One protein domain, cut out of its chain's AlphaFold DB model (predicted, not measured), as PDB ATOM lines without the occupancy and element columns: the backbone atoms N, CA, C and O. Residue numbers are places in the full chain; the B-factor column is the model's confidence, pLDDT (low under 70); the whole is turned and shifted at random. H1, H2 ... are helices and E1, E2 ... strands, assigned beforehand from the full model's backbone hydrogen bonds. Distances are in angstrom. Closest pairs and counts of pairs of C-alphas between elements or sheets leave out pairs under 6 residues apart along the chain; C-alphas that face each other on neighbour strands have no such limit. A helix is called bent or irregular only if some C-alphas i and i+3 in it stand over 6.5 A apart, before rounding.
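What this domain is: This is residues 4 to 107 of the 108 residues of an uncharacterized protein of Clostridiales bacterium (UniProt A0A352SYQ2). A small three-stranded sheet has helix H4 packed over one face and H3 beside its strands, while a long helical hairpin, H1 and H2, reaches away to one end of the longest axis. At the other end of that axis lies the long loop of the strand hairpin E2 and E3, residues 89 to 101. The printed part has 104 residues, with four named helices and three named strands in the order H1 H2 E1 H3 H4 E2 E3; the sheet runs E1 E3 E2, antiparallel throughout, and the class is mostly helix. It is compact, with a radius of gyration of the C-alphas of 13.8 A, yet elongated in outline, spanning 43 by 26 by 25 A.

Where its parts are: In the sheet, E3 is residues 102 to 106, 13.3 A, E2 is residues 84 to 88, 13.1 A, and E1 is residues 47 to 49, 7.1 A. C-alpha 106, where E3 ends, is at (24.528, 250.708, 1.658). H4, residues 67 to 80, measures 20.0 A; it is irregular, but only just, with C-alphas 72 and 75 6.9 A apart. H3 is residues 50 to 59, 14.0 A. H1, residues 4 to 20, measures 24.2 A and begins with C-alpha 4 at (14.826, 263.465, -7.329). H2 is residues 26 to 36, 15.8 A.

How they stand to each other: E3 is the inner strand. It is antiparallel to E1, with N 48 and O 105 at 3.0 A, and to E2, with N 104 and O 86 at 2.9 A. H4 is on the sheet at a height of 9.2 A, over E3 and only just over E2, on which 3 of its C-alphas fall; it runs along the strands, at 23 degrees to E3 on the local plane. This makes two layers, a helix on one face of a sheet. The closest C-alphas of H4 and E3 are those of Thr 71 and Ser 102, 6.0 A. H3 stands at the sheet's level, with a height of 3.2 A. E1, H3, H4 and E2 form a split strand-helix-strand unit, two strands running the same way with E3 between them; its crossover is right-handed. H3 and H4 touch, about perpendicular at 75 degrees, closest at the C-alphas of Gly 54 and Asn 67, 6.5 A. With residues 4 to 10 alone H1 touches H4, only just about perpendicular at 71 degrees, closest at the C-alphas of Val 7 and Ala 77, 5.4 A. H1 only grazes the sheet, with residues 10 to 17. H1 and H2 form a helical hairpin, at a shallow tilt of 15 degrees, opposite ways; they touch, closest at the C-alphas of Ala 20 and Ser 28, 5.5 A. H2 is apart from H4. In H1, H2 and H3 every O i to N i+4 pair is within hydrogen-bond range; in H4, 8 of 10 are.

The domain as a whole: The two C-alphas farthest apart are those of Glu 23 and Lys 96, 43.5 A. The printed part has no cut. The link from E2 to E3, 13 residues, is long. Mean pLDDT of the printed part is 95.4; residues 97 to 98 are under 70.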
ATOM      1  N   ASN A   4      13.778 262.508  -7.681       97.81
ATOM      2  CA  ASN A   4      14.826 263.465  -7.329       97.81
ATOM      3  C   ASN A   4      14.775 263.817  -5.839       97.81
ATOM      4  O   ASN A   4      15.815 263.931  -5.205       97.81
ATOM      5  N   VAL A   5      13.577 263.871  -5.247       98.06
ATOM      6  CA  VAL A   5      13.422 264.089  -3.801       98.06
ATOM      7  C   VAL A   5      13.992 262.910  -3.010       98.06
ATOM      8  O   VAL A   5      14.665 263.115  -2.004       98.06
ATOM      9  N   LEU A   6      13.780 261.670  -3.467       98.44
ATOM     10  CA  LEU A   6      14.402 260.503  -2.832       98.44
ATOM     11  C   LEU A   6      15.931 260.531  -2.970       98.44
ATOM     12  O   LEU A   6      16.636 260.202  -2.019       98.44
ATOM     13  N   VAL A   7      16.442 260.937  -4.134       98.69
ATOM     14  CA  VAL A   7      17.883 261.106  -4.377       98.69
ATOM     15  C   VAL A   7      18.481 262.164  -3.445       98.69
ATOM     16  O   VAL A   7      19.535 261.918  -2.857       98.69
ATOM     17  N   ASP A   8      17.803 263.292  -3.239       98.69
ATOM     18  CA  ASP A   8      18.242 264.345  -2.317       98.69
ATOM     19  C   ASP A   8      18.283 263.841  -0.867       98.69
ATOM     20  O   ASP A   8      19.285 264.022  -0.171       98.69
ATOM     21  N   ILE A   9      17.245 263.118  -0.434       98.62
ATOM     22  CA  ILE A   9      17.182 262.506   0.902       98.62
ATOM     23  C   ILE A   9      18.328 261.506   1.095       98.62
ATOM     24  O   ILE A   9      19.055 261.577   2.085       98.62
ATOM     25  N   LEU A  10      18.538 260.587   0.150       98.75
ATOM     26  CA  LEU A  10      19.622 259.601   0.227       98.75
ATOM     27  C   LEU A  10      21.007 260.270   0.214       98.75
ATOM     28  O   LEU A  10      21.915 259.824   0.922       98.75
ATOM     29  N   THR A  11      21.165 261.360  -0.537       98.75
ATOM     30  CA  THR A  11      22.393 262.167  -0.551       98.75
ATOM     31  C   THR A  11      22.649 262.809   0.810       98.75
ATOM     32  O   THR A  11      23.775 262.750   1.314       98.75
ATOM     33  N   GLU A  12      21.615 263.366   1.445       98.69
ATOM     34  CA  GLU A  12      21.714 263.918   2.794       98.69
ATOM     35  C   GLU A  12      22.101 262.834   3.812       98.69
ATOM     36  O   GLU A  12      23.031 263.031   4.600       98.69
ATOM     37  N   LEU A  13      21.437 261.675   3.777       98.62
ATOM     38  CA  LEU A  13      21.714 260.558   4.685       98.62
ATOM     39  C   LEU A  13      23.149 260.039   4.525       98.62
ATOM     40  O   LEU A  13      23.836 259.834   5.525       98.62
ATOM     41  N   ARG A  14      23.637 259.897   3.283       98.44
ATOM     42  CA  ARG A  14      25.044 259.577   2.986       98.44
ATOM     43  C   ARG A  14      25.980 260.589   3.635       98.44
ATOM     44  O   ARG A  14      26.888 260.193   4.359       98.44
ATOM     45  N   ALA A  15      25.764 261.879   3.386       98.44
ATOM     46  CA  ALA A  15      26.644 262.928   3.888       98.44
ATOM     47  C   ALA A  15      26.692 262.935   5.425       98.44
ATOM     48  O   ALA A  15      27.773 262.982   6.010       98.44
ATOM     49  N   ASN A  16      25.537 262.822   6.084       97.94
ATOM     50  CA  ASN A  16      25.460 262.810   7.547       97.94
ATOM     51  C   ASN A  16      26.071 261.531   8.149       97.94
ATOM     52  O   ASN A  16      26.762 261.619   9.162       97.94
ATOM     53  N   SER A  17      25.894 260.372   7.503       97.62
ATOM     54  CA  SER A  17      26.571 259.122   7.878       97.62
ATOM     55  C   SER A  17      28.097 259.250   7.779       97.62
ATOM     56  O   SER A  17      28.804 258.915   8.728       97.62
ATOM     57  N   MET A  18      28.624 259.813   6.686       97.50
ATOM     58  CA  MET A  18      30.068 260.035   6.519       97.50
ATOM     59  C   MET A  18      30.644 260.992   7.572       97.50
ATOM     60  O   MET A  18      31.721 260.740   8.114       97.50
ATOM     61  N   VAL A  19      29.925 262.075   7.893       96.88
ATOM     62  CA  VAL A  19      30.330 263.021   8.947       96.88
ATOM     63  C   VAL A  19      30.379 262.322  10.304       96.88
ATOM     64  O   VAL A  19      31.393 262.404  10.994       96.88
ATOM     65  N   ALA A  20      29.331 261.577  10.667       95.25
ATOM     66  CA  ALA A  20      29.279 260.857  11.938       95.25
ATOM     67  C   ALA A  20      30.368 259.772  12.057       95.25
ATOM     68  O   ALA A  20      30.820 259.483  13.166       95.25
ATOM     69  N   ASN A  21      30.810 259.215  10.923       93.88
ATOM     70  CA  ASN A  21      31.836 258.176  10.842       93.88
ATOM     71  C   ASN A  21      33.276 258.710  10.664       93.88
ATOM     72  O   ASN A  21      34.204 257.912  10.564       93.88
ATOM     73  N   THR A  22      33.502 260.028  10.610       92.31
ATOM     74  CA  THR A  22      34.870 260.587  10.509       92.31
ATOM     75  C   THR A  22      35.671 260.326  11.791       92.31
ATOM     76  O   THR A  22      36.823 259.904  11.728       92.31
ATOM     77  N   GLU A  23      35.030 260.496  12.949       91.12
ATOM     78  CA  GLU A  23      35.534 260.112  14.273       91.12
ATOM     79  C   GLU A  23      34.371 259.471  15.052       91.12
ATOM     80  O   GLU A  23      33.660 260.157  15.795       91.12
ATOM     81  N   PRO A  24      34.084 258.175  14.818       91.06
ATOM     82  CA  PRO A  24      32.875 257.553  15.335       91.06
ATOM     83  C   PRO A  24      32.937 257.440  16.860       91.06
ATOM     84  O   PRO A  24      33.825 256.808  17.430       91.06
ATOM     85  N   THR A  25      31.950 258.037  17.524       95.62
ATOM     86  CA  THR A  25      31.710 257.903  18.964       95.62
ATOM     87  C   THR A  25      30.278 257.438  19.180       95.62
ATOM     88  O   THR A  25      29.411 257.676  18.342       95.62
ATOM     89  N   GLU A  26      29.987 256.817  20.325       95.94
ATOM     90  CA  GLU A  26      28.603 256.456  20.667       95.94
ATOM     91  C   GLU A  26      27.667 257.670  20.559       95.94
ATOM     92  O   GLU A  26      26.571 257.571  20.011       95.94
ATOM     93  N   GLN A  27      28.124 258.836  21.024       96.44
ATOM     94  CA  GLN A  27      27.346 260.067  20.985       96.44
ATOM     95  C   GLN A  27      27.070 260.545  19.553       96.44
ATOM     96  O   GLN A  27      25.928 260.900  19.268       96.44
ATOM     97  N   SER A  28      28.065 260.553  18.655       96.06
ATOM     98  CA  SER A  28      27.863 261.016  17.271       96.06
ATOM     99  C   SER A  28      26.904 260.106  16.502       96.06
ATOM    100  O   SER A  28      26.028 260.594  15.787       96.06
ATOM    101  N   ILE A  29      27.006 258.790  16.706       97.19
ATOM    102  CA  ILE A  29      26.094 257.822  16.089       97.19
ATOM    103  C   ILE A  29      24.690 257.925  16.691       97.19
ATOM    104  O   ILE A  29      23.710 257.954  15.949       97.19
ATOM    105  N   ARG A  30      24.562 258.050  18.018       97.06
ATOM    106  CA  ARG A  30      23.258 258.238  18.671       97.06
ATOM    107  C   ARG A  30      22.572 259.520  18.200       97.06
ATOM    108  O   ARG A  30      21.388 259.483  17.904       97.06
ATOM    109  N   GLN A  31      23.307 260.622  18.051       97.25
ATOM    110  CA  GLN A  31      22.762 261.868  17.502       97.25
ATOM    111  C   GLN A  31      22.260 261.702  16.063       97.25
ATOM    112  O   GLN A  31      21.224 262.265  15.717       97.25
ATOM    113  N   LEU A  32      22.969 260.932  15.231       97.75
ATOM    114  CA  LEU A  32      22.535 260.620  13.870       97.75
ATOM    115  C   LEU A  32      21.235 259.799  13.862       97.75
ATOM    116  O   LEU A  32      20.314 260.126  13.113       97.75
ATOM    117  N   ILE A  33      21.153 258.775  14.718       97.88
ATOM    118  CA  ILE A  33      19.961 257.932  14.881       97.88
ATOM    119  C   ILE A  33      18.777 258.768  15.374       97.88
ATOM    120  O   ILE A  33      17.718 258.751  14.752       97.88
ATOM    121  N   ASP A  34      18.970 259.554  16.434       97.62
ATOM    122  CA  ASP A  34      17.929 260.397  17.028       97.62
ATOM    123  C   ASP A  34      17.459 261.492  16.047       97.62
ATOM    124  O   ASP A  34      16.285 261.864  16.045       97.62
ATOM    125  N   LYS A  35      18.348 262.003  15.178       97.50
ATOM    126  CA  LYS A  35      18.005 263.010  14.159       97.50
ATOM    127  C   LYS A  35      16.985 262.478  13.153       97.50
ATOM    128  O   LYS A  35      16.045 263.200  12.817       97.50
ATOM    129  N   TYR A  36      17.187 261.262  12.649       98.00
ATOM    130  CA  TYR A  36      16.353 260.684  11.589       98.00
ATOM    131  C   TYR A  36      15.300 259.694  12.095       98.00
ATOM    132  O   TYR A  36      14.462 259.280  11.297       98.00
ATOM    133  N   ASP A  37      15.317 259.357  13.389       96.81
ATOM    134  CA  ASP A  37      14.478 258.312  13.993       96.81
ATOM    135  C   ASP A  37      14.632 256.971  13.247       96.81
ATOM    136  O   ASP A  37      13.662 256.317  12.868       96.81
ATOM    137  N   MET A  38      15.886 256.616  12.944       97.06
ATOM    138  CA  MET A  38      16.253 255.451  12.132       97.06
ATOM    139  C   MET A  38      17.644 254.947  12.508       97.06
ATOM    140  O   MET A  38      18.568 255.733  12.726       97.06
ATOM    141  N   LEU A  39      17.817 253.626  12.520       97.25
ATOM    142  CA  LEU A  39      19.114 253.011  12.762       97.25
ATOM    143  C   LEU A  39      20.089 253.201  11.590       97.25
ATOM    144  O   LEU A  39      19.761 252.982  10.425       97.25
ATOM    145  N   PHE A  40      21.335 253.519  11.938       97.88
ATOM    146  CA  PHE A  40      22.495 253.423  11.055       97.88
ATOM    147  C   PHE A  40      23.360 252.272  11.559       97.88
ATOM    148  O   PHE A  40      23.723 252.237  12.733       97.88
ATOM    149  N   LEU A  41      23.640 251.301  10.696       95.75
ATOM    150  CA  LEU A  41      24.210 250.006  11.068       95.75
ATOM    151  C   LEU A  41      25.487 249.688  10.278       95.75
ATOM    152  O   LEU A  41      25.847 250.378   9.321       95.75
ATOM    153  N   GLY A  42      26.140 248.593  10.672       94.00
ATOM    154  CA  GLY A  42      27.393 248.121  10.085       94.00
ATOM    155  C   GLY A  42      28.622 248.798  10.693       94.00
ATOM    156  O   GLY A  42      28.510 249.765  11.438       94.00
ATOM    157  N   GLU A  43      29.807 248.288  10.356       91.25
ATOM    158  CA  GLU A  43      31.090 248.777  10.890       91.25
ATOM    159  C   GLU A  43      31.324 250.275  10.620       91.25
ATOM    160  O   GLU A  43      31.982 250.949  11.403       91.25
ATOM    161  N   LYS A  44      30.747 250.796   9.528       95.06
ATOM    162  CA  LYS A  44      30.872 252.195   9.092       95.06
ATOM    163  C   LYS A  44      29.618 253.042   9.333       95.06
ATOM    164  O   LYS A  44      29.550 254.160   8.830       95.06
ATOM    165  N   PHE A  45      28.594 252.496  10.002       96.62
ATOM    166  CA  PHE A  45      27.300 253.169  10.204       96.62
ATOM    167  C   PHE A  45      26.707 253.753   8.906       96.62
ATOM    168  O   PHE A  45      26.158 254.856   8.876       96.62
ATOM    169  N   ASN A  46      26.857 253.018   7.803       97.81
ATOM    170  CA  ASN A  46      26.462 253.404   6.447       97.81
ATOM    171  C   ASN A  46      25.336 252.521   5.891       97.81
ATOM    172  O   ASN A  46      24.977 252.648   4.725       97.81
ATOM    173  N   THR A  47      24.804 251.608   6.704       98.50
ATOM    174  CA  THR A  47      23.737 250.691   6.307       98.50
ATOM    175  C   THR A  47      22.419 251.095   6.949       98.50
ATOM    176  O   THR A  47      22.372 251.291   8.161       98.50
ATOM    177  N   ILE A  48      21.351 251.170   6.154       98.62
ATOM    178  CA  ILE A  48      19.989 251.465   6.628       98.62
ATOM    179  C   ILE A  48      18.988 250.453   6.061       98.62
ATOM    180  O   ILE A  48      19.232 249.845   5.015       98.62
ATOM    181  N   TYR A  49      17.839 250.296   6.718       98.06
ATOM    182  CA  TYR A  49      16.720 249.510   6.195       98.06
ATOM    183  C   TYR A  49      15.650 250.414   5.587       98.06
ATOM    184  O   TYR A  49      15.242 251.411   6.183       98.06
ATOM    185  N   SER A  50      15.136 250.048   4.409       97.44
ATOM    186  CA  SER A  50      14.169 250.878   3.682       97.44
ATOM    187  C   SER A  50      12.835 251.047   4.421       97.44
ATOM    188  O   SER A  50      12.140 252.032   4.193       97.44
ATOM    189  N   MET A  51      12.481 250.123   5.322       95.38
ATOM    190  CA  MET A  51      11.293 250.259   6.172       95.38
ATOM    191  C   MET A  51      11.430 251.437   7.145       95.38
ATOM    192  O   MET A  51      10.534 252.273   7.227       95.38
ATOM    193  N   GLU A  52      12.570 251.548   7.834       96.88
ATOM    194  CA  GLU A  52      12.856 252.687   8.717       96.88
ATOM    195  C   GLU A  52      13.022 253.980   7.914       96.88
ATOM    196  O   GLU A  52      12.524 255.023   8.328       96.88
ATOM    197  N   LEU A  53      13.608 253.907   6.713       97.94
ATOM    198  CA  LEU A  53      13.659 255.048   5.799       97.94
ATOM    199  C   LEU A  53      12.254 255.562   5.457       97.94
ATOM    200  O   LEU A  53      12.035 256.769   5.457       97.94
ATOM    201  N   GLY A  54      11.283 254.679   5.205       97.38
ATOM    202  CA  GLY A  54       9.890 255.080   4.982       97.38
ATOM    203  C   GLY A  54       9.293 255.827   6.179       97.38
ATOM    204  O   GLY A  54       8.626 256.853   6.004       97.38
ATOM    205  N   HIS A  55       9.590 255.375   7.401       96.25
ATOM    206  CA  HIS A  55       9.211 256.085   8.625       96.25
ATOM    207  C   HIS A  55       9.904 257.449   8.742       96.25
ATOM    208  O   HIS A  55       9.227 258.441   9.017       96.25
ATOM    209  N   ALA A  56      11.205 257.531   8.459       97.62
ATOM    210  CA  ALA A  56      11.965 258.777   8.470       97.62
ATOM    211  C   ALA A  56      11.444 259.780   7.421       97.62
ATOM    212  O   ALA A  56      11.214 260.944   7.743       97.62
ATOM    213  N   ILE A  57      11.162 259.346   6.186       98.00
ATOM    214  CA  ILE A  57      10.579 260.190   5.123       98.00
ATOM    215  C   ILE A  57       9.259 260.817   5.594       98.00
ATOM    216  O   ILE A  57       9.037 262.022   5.439       98.00
ATOM    217  N   LYS A  58       8.415 260.028   6.262       96.62
ATOM    218  CA  LYS A  58       7.140 260.501   6.803       96.62
ATOM    219  C   LYS A  58       7.301 261.429   8.006       96.62
ATOM    220  O   LYS A  58       6.665 262.482   8.066       96.62
ATOM    221  N   ASN A  59       8.121 261.048   8.979       95.62
ATOM    222  CA  ASN A  59       8.171 261.707  10.283       95.62
ATOM    223  C   ASN A  59       9.178 262.858  10.335       95.62
ATOM    224  O   ASN A  59       8.873 263.887  10.939       95.62
ATOM    225  N   HIS A  60      10.336 262.714   9.695       96.81
ATOM    226  CA  HIS A  60      11.387 263.728   9.642       96.81
ATOM    227  C   HIS A  60      11.175 264.670   8.452       96.81
ATOM    228  O   HIS A  60      10.987 265.870   8.643       96.81
ATOM    229  N   PHE A  61      11.104 264.121   7.236       96.75
ATOM    230  CA  PHE A  61      11.002 264.916   6.004       96.75
ATOM    231  C   PHE A  61       9.569 265.377   5.682       96.75
ATOM    232  O   PHE A  61       9.369 266.175   4.770       96.75
ATOM    233  N   LYS A  62       8.570 264.918   6.452       96.94
ATOM    234  CA  LYS A  62       7.143 265.277   6.319       96.94
ATOM    235  C   LYS A  62       6.554 264.963   4.939       96.94
ATOM    236  O   LYS A  62       5.602 265.614   4.508       96.94
ATOM    237  N   ILE A  63       7.081 263.942   4.266       97.12
ATOM    238  CA  ILE A  63       6.607 263.490   2.956       97.12
ATOM    239  C   ILE A  63       5.822 262.195   3.135       97.12
ATOM    240  O   ILE A  63       6.307 261.223   3.707       97.12
ATOM    241  N   ASN A  64       4.591 262.164   2.630       94.81
ATOM    242  CA  ASN A  64       3.803 260.940   2.634       94.81
ATOM    243  C   ASN A  64       4.223 260.044   1.461       94.81
ATOM    244  O   ASN A  64       4.157 260.464   0.306       94.81
ATOM    245  N   ILE A  65       4.629 258.818   1.773       94.88
ATOM    246  CA  ILE A  65       4.945 257.753   0.824       94.88
ATOM    247  C   ILE A  65       4.551 256.420   1.462       94.88
ATOM    248  O   ILE A  65       4.696 256.255   2.676       94.88
ATOM    249  N   ASP A  66       4.022 255.487   0.676       93.31
ATOM    250  CA  ASP A  66       3.787 254.123   1.148       93.31
ATOM    251  C   ASP A  66       4.986 253.204   0.851       93.31
ATOM    252  O   ASP A  66       5.888 253.531   0.077       93.31
ATOM    253  N   ASN A  67       5.029 252.045   1.512       91.44
ATOM    254  CA  ASN A  67       6.159 251.128   1.373       91.44
ATOM    255  C   ASN A  67       6.285 250.561  -0.051       91.44
ATOM    256  O   ASN A  67       7.396 250.282  -0.498       91.44
ATOM    257  N   GLU A  68       5.173 250.393  -0.772       92.56
ATOM    258  CA  GLU A  68       5.186 249.855  -2.133       92.56
ATOM    259  C   GLU A  68       5.815 250.862  -3.105       92.56
ATOM    260  O   GLU A  68       6.689 250.506  -3.897       92.56
ATOM    261  N   GLU A  69       5.420 252.131  -3.005       94.94
ATOM    262  CA  GLU A  69       5.979 253.239  -3.768       94.94
ATOM    263  C   GLU A  69       7.473 253.414  -3.466       94.94
ATOM    264  O   GLU A  69       8.286 253.474  -4.391       94.94
ATOM    265  N   LEU A  70       7.864 253.414  -2.186       96.69
ATOM    266  CA  LEU A  70       9.270 253.534  -1.794       96.69
ATOM    267  C   LEU A  70      10.115 252.371  -2.335       96.69
ATOM    268  O   LEU A  70      11.184 252.594  -2.903       96.69
ATOM    269  N   THR A  71       9.619 251.137  -2.219       95.69
ATOM    270  CA  THR A  71      10.288 249.921  -2.715       95.69
ATOM    271  C   THR A  71      10.446 249.936  -4.239       95.69
ATOM    272  O   THR A  71      11.440 249.428  -4.760       95.69
ATOM    273  N   LYS A  72       9.513 250.553  -4.974       95.38
ATOM    274  CA  LYS A  72       9.617 250.730  -6.432       95.38
ATOM    275  C   LYS A  72      10.649 251.788  -6.826       95.38
ATOM    276  O   LYS A  72      11.369 251.581  -7.797       95.38
ATOM    277  N   LEU A  73      10.733 252.893  -6.084       97.25
ATOM    278  CA  LEU A  73      11.641 254.008  -6.387       97.25
ATOM    279  C   LEU A  73      13.092 253.745  -5.957       97.25
ATOM    280  O   LEU A  73      14.023 254.228  -6.604       97.25
ATOM    281  N   LEU A  74      13.297 252.983  -4.876       97.50
ATOM    282  CA  LEU A  74      14.613 252.793  -4.259       97.50
ATOM    283  C   LEU A  74      15.702 252.311  -5.226       97.50
ATOM    284  O   LEU A  74      16.777 252.911  -5.220       97.50
ATOM    285  N   PRO A  75      15.475 251.265  -6.049       97.94
ATOM    286  CA  PRO A  75      16.510 250.748  -6.937       97.94
ATOM    287  C   PRO A  75      17.014 251.790  -7.933       97.94
ATOM    288  O   PRO A  75      18.211 251.857  -8.205       97.94
ATOM    289  N   GLU A  76      16.116 252.625  -8.456       98.06
ATOM    290  CA  GLU A  76      16.472 253.666  -9.415       98.06
ATOM    291  C   GLU A  76      17.229 254.818  -8.738       98.06
ATOM    292  O   GLU A  76      18.287 255.224  -9.223       98.06
ATOM    293  N   ALA A  77      16.763 255.280  -7.572       98.44
ATOM    294  CA  ALA A  77      17.437 256.333  -6.812       98.44
ATOM    295  C   ALA A  77      18.825 255.895  -6.303       98.44
ATOM    296  O   ALA A  77      19.804 256.633  -6.435       98.44
ATOM    297  N   CYS A  78      18.946 254.668  -5.789       98.44
ATOM    298  CA  CYS A  78      20.226 254.109  -5.343       98.44
ATOM    299  C   CYS A  78      21.201 253.952  -6.515       98.44
ATOM    300  O   CYS A  78      22.377 254.292  -6.385       98.44
ATOM    301  N   LYS A  79      20.714 253.523  -7.688       98.25
ATOM    302  CA  LYS A  79      21.520 253.455  -8.913       98.25
ATOM    303  C   LYS A  79      22.062 254.827  -9.321       98.25
ATOM    304  O   LYS A  79      23.231 254.911  -9.689       98.25
ATOM    305  N   ALA A  80      21.261 255.891  -9.227       98.25
ATOM    306  CA  ALA A  80      21.704 257.256  -9.532       98.25
ATOM    307  C   ALA A  80      22.856 257.728  -8.622       98.25
ATOM    308  O   ALA A  80      23.703 258.511  -9.047       98.25
ATOM    309  N   LEU A  81      22.916 257.213  -7.392       98.25
ATOM    310  CA  LEU A  81      23.931 257.553  -6.394       98.25
ATOM    311  C   LEU A  81      25.071 256.532  -6.291       98.25
ATOM    312  O   LEU A  81      25.962 256.721  -5.458       98.25
ATOM    313  N   ASN A  82      25.061 255.473  -7.106       98.19
ATOM    314  CA  ASN A  82      25.978 254.335  -7.001       98.19
ATOM    315  C   ASN A  82      25.980 253.696  -5.592       98.19
ATOM    316  O   ASN A  82      27.037 253.404  -5.038       98.19
ATOM    317  N   MET A  83      24.795 253.553  -4.990       98.31
ATOM    318  CA  MET A  83      24.567 252.855  -3.717       98.31
ATOM    319  C   MET A  83      24.225 251.388  -3.970       98.31
ATOM    320  O   MET A  83      23.451 251.073  -4.878       98.31
ATOM    321  N   GLU A  84      24.758 250.494  -3.141       98.00
ATOM    322  CA  GLU A  84      24.388 249.081  -3.183       98.00
ATOM    323  C   GLU A  84      23.088 248.846  -2.414       98.00
ATOM    324  O   GLU A  84      22.823 249.474  -1.385       98.00
ATOM    325  N   ILE A  85      22.278 247.910  -2.905       97.81
ATOM    326  CA  ILE A  85      21.059 247.471  -2.233       97.81
ATOM    327  C   ILE A  85      20.995 245.950  -2.197       97.81
ATOM    328  O   ILE A  85      21.347 245.276  -3.164       97.81
ATOM    329  N   GLU A  86      20.494 245.415  -1.091       97.62
ATOM    330  CA  GLU A  86      20.199 243.996  -0.939       97.62
ATOM    331  C   GLU A  86      18.692 243.823  -0.712       97.62
ATOM    332  O   GLU A  86      18.148 244.406   0.232       97.62
ATOM    333  N   PRO A  87      17.989 243.070  -1.577       96.00
ATOM    334  CA  PRO A  87      16.560 242.836  -1.422       96.00
ATOM    335  C   PRO A  87      16.280 241.983  -0.188       96.00
ATOM    336  O   PRO A  87      16.952 240.987   0.069       96.00
ATOM    337  N   MET A  88      15.229 242.343   0.539       94.31
ATOM    338  CA  MET A  88      14.746 241.615   1.703       94.31
ATOM    339  C   MET A  88      13.310 241.157   1.463       94.31
ATOM    340  O   MET A  88      12.485 241.901   0.931       94.31
ATOM    341  N   ILE A  89      13.013 239.925   1.873       93.06
ATOM    342  CA  ILE A  89      11.661 239.365   1.857       93.06
ATOM    343  C   ILE A  89      11.182 239.139   3.286       93.06
ATOM    344  O   ILE A  89      11.960 238.777   4.170       93.06
ATOM    345  N   ASN A  90       9.890 239.335   3.509       90.56
ATOM    346  CA  ASN A  90       9.245 238.952   4.749       90.56
ATOM    347  C   ASN A  90       9.306 237.421   4.900       90.56
ATOM    348  O   ASN A  90       9.159 236.676   3.928       90.56
ATOM    349  N   VAL A  91       9.499 236.940   6.129       91.12
ATOM    350  CA  VAL A  91       9.531 235.507   6.459       91.12
ATOM    351  C   VAL A  91       8.261 234.789   5.982       91.12
ATOM    352  O   VAL A  91       8.332 233.662   5.496       91.12
ATOM    353  N   GLU A  92       7.108 235.458   6.028       90.81
ATOM    354  CA  GLU A  92       5.825 234.930   5.541       90.81
ATOM    355  C   GLU A  92       5.796 234.688   4.021       90.81
ATOM    356  O   GLU A  92       4.929 233.964   3.516       90.81
ATOM    357  N   ASN A  93       6.738 235.279   3.283       89.12
ATOM    358  CA  ASN A  93       6.851 235.202   1.829       89.12
ATOM    359  C   ASN A  93       7.927 234.220   1.343       89.12
ATOM    360  O   ASN A  93       8.074 234.029   0.135       89.12
ATOM    361  N   ILE A  94       8.635 233.533   2.247       89.31
ATOM    362  CA  ILE A  94       9.627 232.514   1.872       89.31
ATOM    363  C   ILE A  94       8.989 231.445   0.968       89.31
ATOM    364  O   ILE A  94       7.930 230.893   1.266       89.31
ATOM    365  N   GLY A  95       9.645 231.147  -0.159       86.31
ATOM    366  CA  GLY A  95       9.193 230.141  -1.130       86.31
ATOM    367  C   GLY A  95       8.065 230.599  -2.063       86.31
ATOM    368  O   GLY A  95       7.696 229.861  -2.976       86.31
ATOM    369  N   LYS A  96       7.542 231.818  -1.889       84.75
ATOM    370  CA  LYS A  96       6.622 232.451  -2.840       84.75
ATOM    371  C   LYS A  96       7.450 233.238  -3.864       84.75
ATOM    372  O   LYS A  96       8.473 233.822  -3.521       84.75
ATOM    373  N   LYS A  97       7.031 233.271  -5.137       64.31
ATOM    374  CA  LYS A  97       7.566 234.265  -6.086       64.31
ATOM    375  C   LYS A  97       7.059 235.634  -5.636       64.31
ATOM    376  O   LYS A  97       5.952 236.011  -6.006       64.31
ATOM    377  N   SER A  98       7.834 236.339  -4.825       69.62
ATOM    378  CA  SER A  98       7.536 237.708  -4.423       69.62
ATOM    379  C   SER A  98       8.603 238.659  -4.949       69.62
ATOM    380  O   SER A  98       9.783 238.324  -5.068       69.62
ATOM    381  N   THR A  99       8.160 239.860  -5.300       82.81
ATOM    382  CA  THR A  99       9.030 241.032  -5.342       82.81
ATOM    383  C   THR A  99       9.633 241.268  -3.951       82.81
ATOM    384  O   THR A  99       9.063 240.793  -2.964       82.81
ATOM    385  N   PRO A 100      10.763 241.985  -3.840       91.25
ATOM    386  CA  PRO A 100      11.287 242.394  -2.539       91.25
ATOM    387  C   PRO A 100      10.221 243.152  -1.734       91.25
ATOM    388  O   PRO A 100       9.490 243.961  -2.302       91.25
ATOM    389  N   ASP A 101      10.140 242.884  -0.431       92.38
ATOM    390  CA  ASP A 101       9.247 243.589   0.501       92.38
ATOM    391  C   ASP A 101       9.905 244.873   1.044       92.38
ATOM    392  O   ASP A 101       9.230 245.814   1.464       92.38
ATOM    393  N   SER A 102      11.240 244.888   1.069       95.25
ATOM    394  CA  SER A 102      12.083 246.015   1.478       95.25
ATOM    395  C   SER A 102      13.516 245.815   0.970       95.25
ATOM    396  O   SER A 102      13.824 244.813   0.316       95.25
ATOM    397  N   TYR A 103      14.405 246.758   1.276       97.88
ATOM    398  CA  TYR A 103      15.830 246.663   0.980       97.88
ATOM    399  C   TYR A 103      16.674 247.036   2.192       97.88
ATOM    400  O   TYR A 103      16.336 247.940   2.958       97.88
ATOM    401  N   LYS A 104      17.835 246.399   2.296       98.06
ATOM    402  CA  LYS A 104      18.988 246.954   2.998       98.06
ATOM    403  C   LYS A 104      19.747 247.843   2.014       98.06
ATOM    404  O   LYS A 104      20.029 247.403   0.903       98.06
ATOM    405  N   VAL A 105      20.071 249.070   2.408       98.50
ATOM    406  CA  VAL A 105      20.775 250.052   1.569       98.50
ATOM    407  C   VAL A 105      22.141 250.339   2.165       98.50
ATOM    408  O   VAL A 105      22.236 250.663   3.348       98.50
ATOM    409  N   LEU A 106      23.180 250.259   1.336       98.50
ATOM    410  CA  LEU A 106      24.528 250.708   1.658       98.50
ATOM    411  C   LEU A 106      24.736 252.110   1.076       98.50
ATOM    412  O   LEU A 106      24.792 252.295  -0.139       98.50
ATOM    413  N   LEU A 107      24.831 253.109   1.950       98.06
ATOM    414  CA  LEU A 107      24.860 254.514   1.555       98.06
ATOM    415  C   LEU A 107      26.163 254.910   0.843       98.06
ATOM    416  O   LEU A 107      26.120 255.793  -0.016       98.06
TER     417      LEU A 107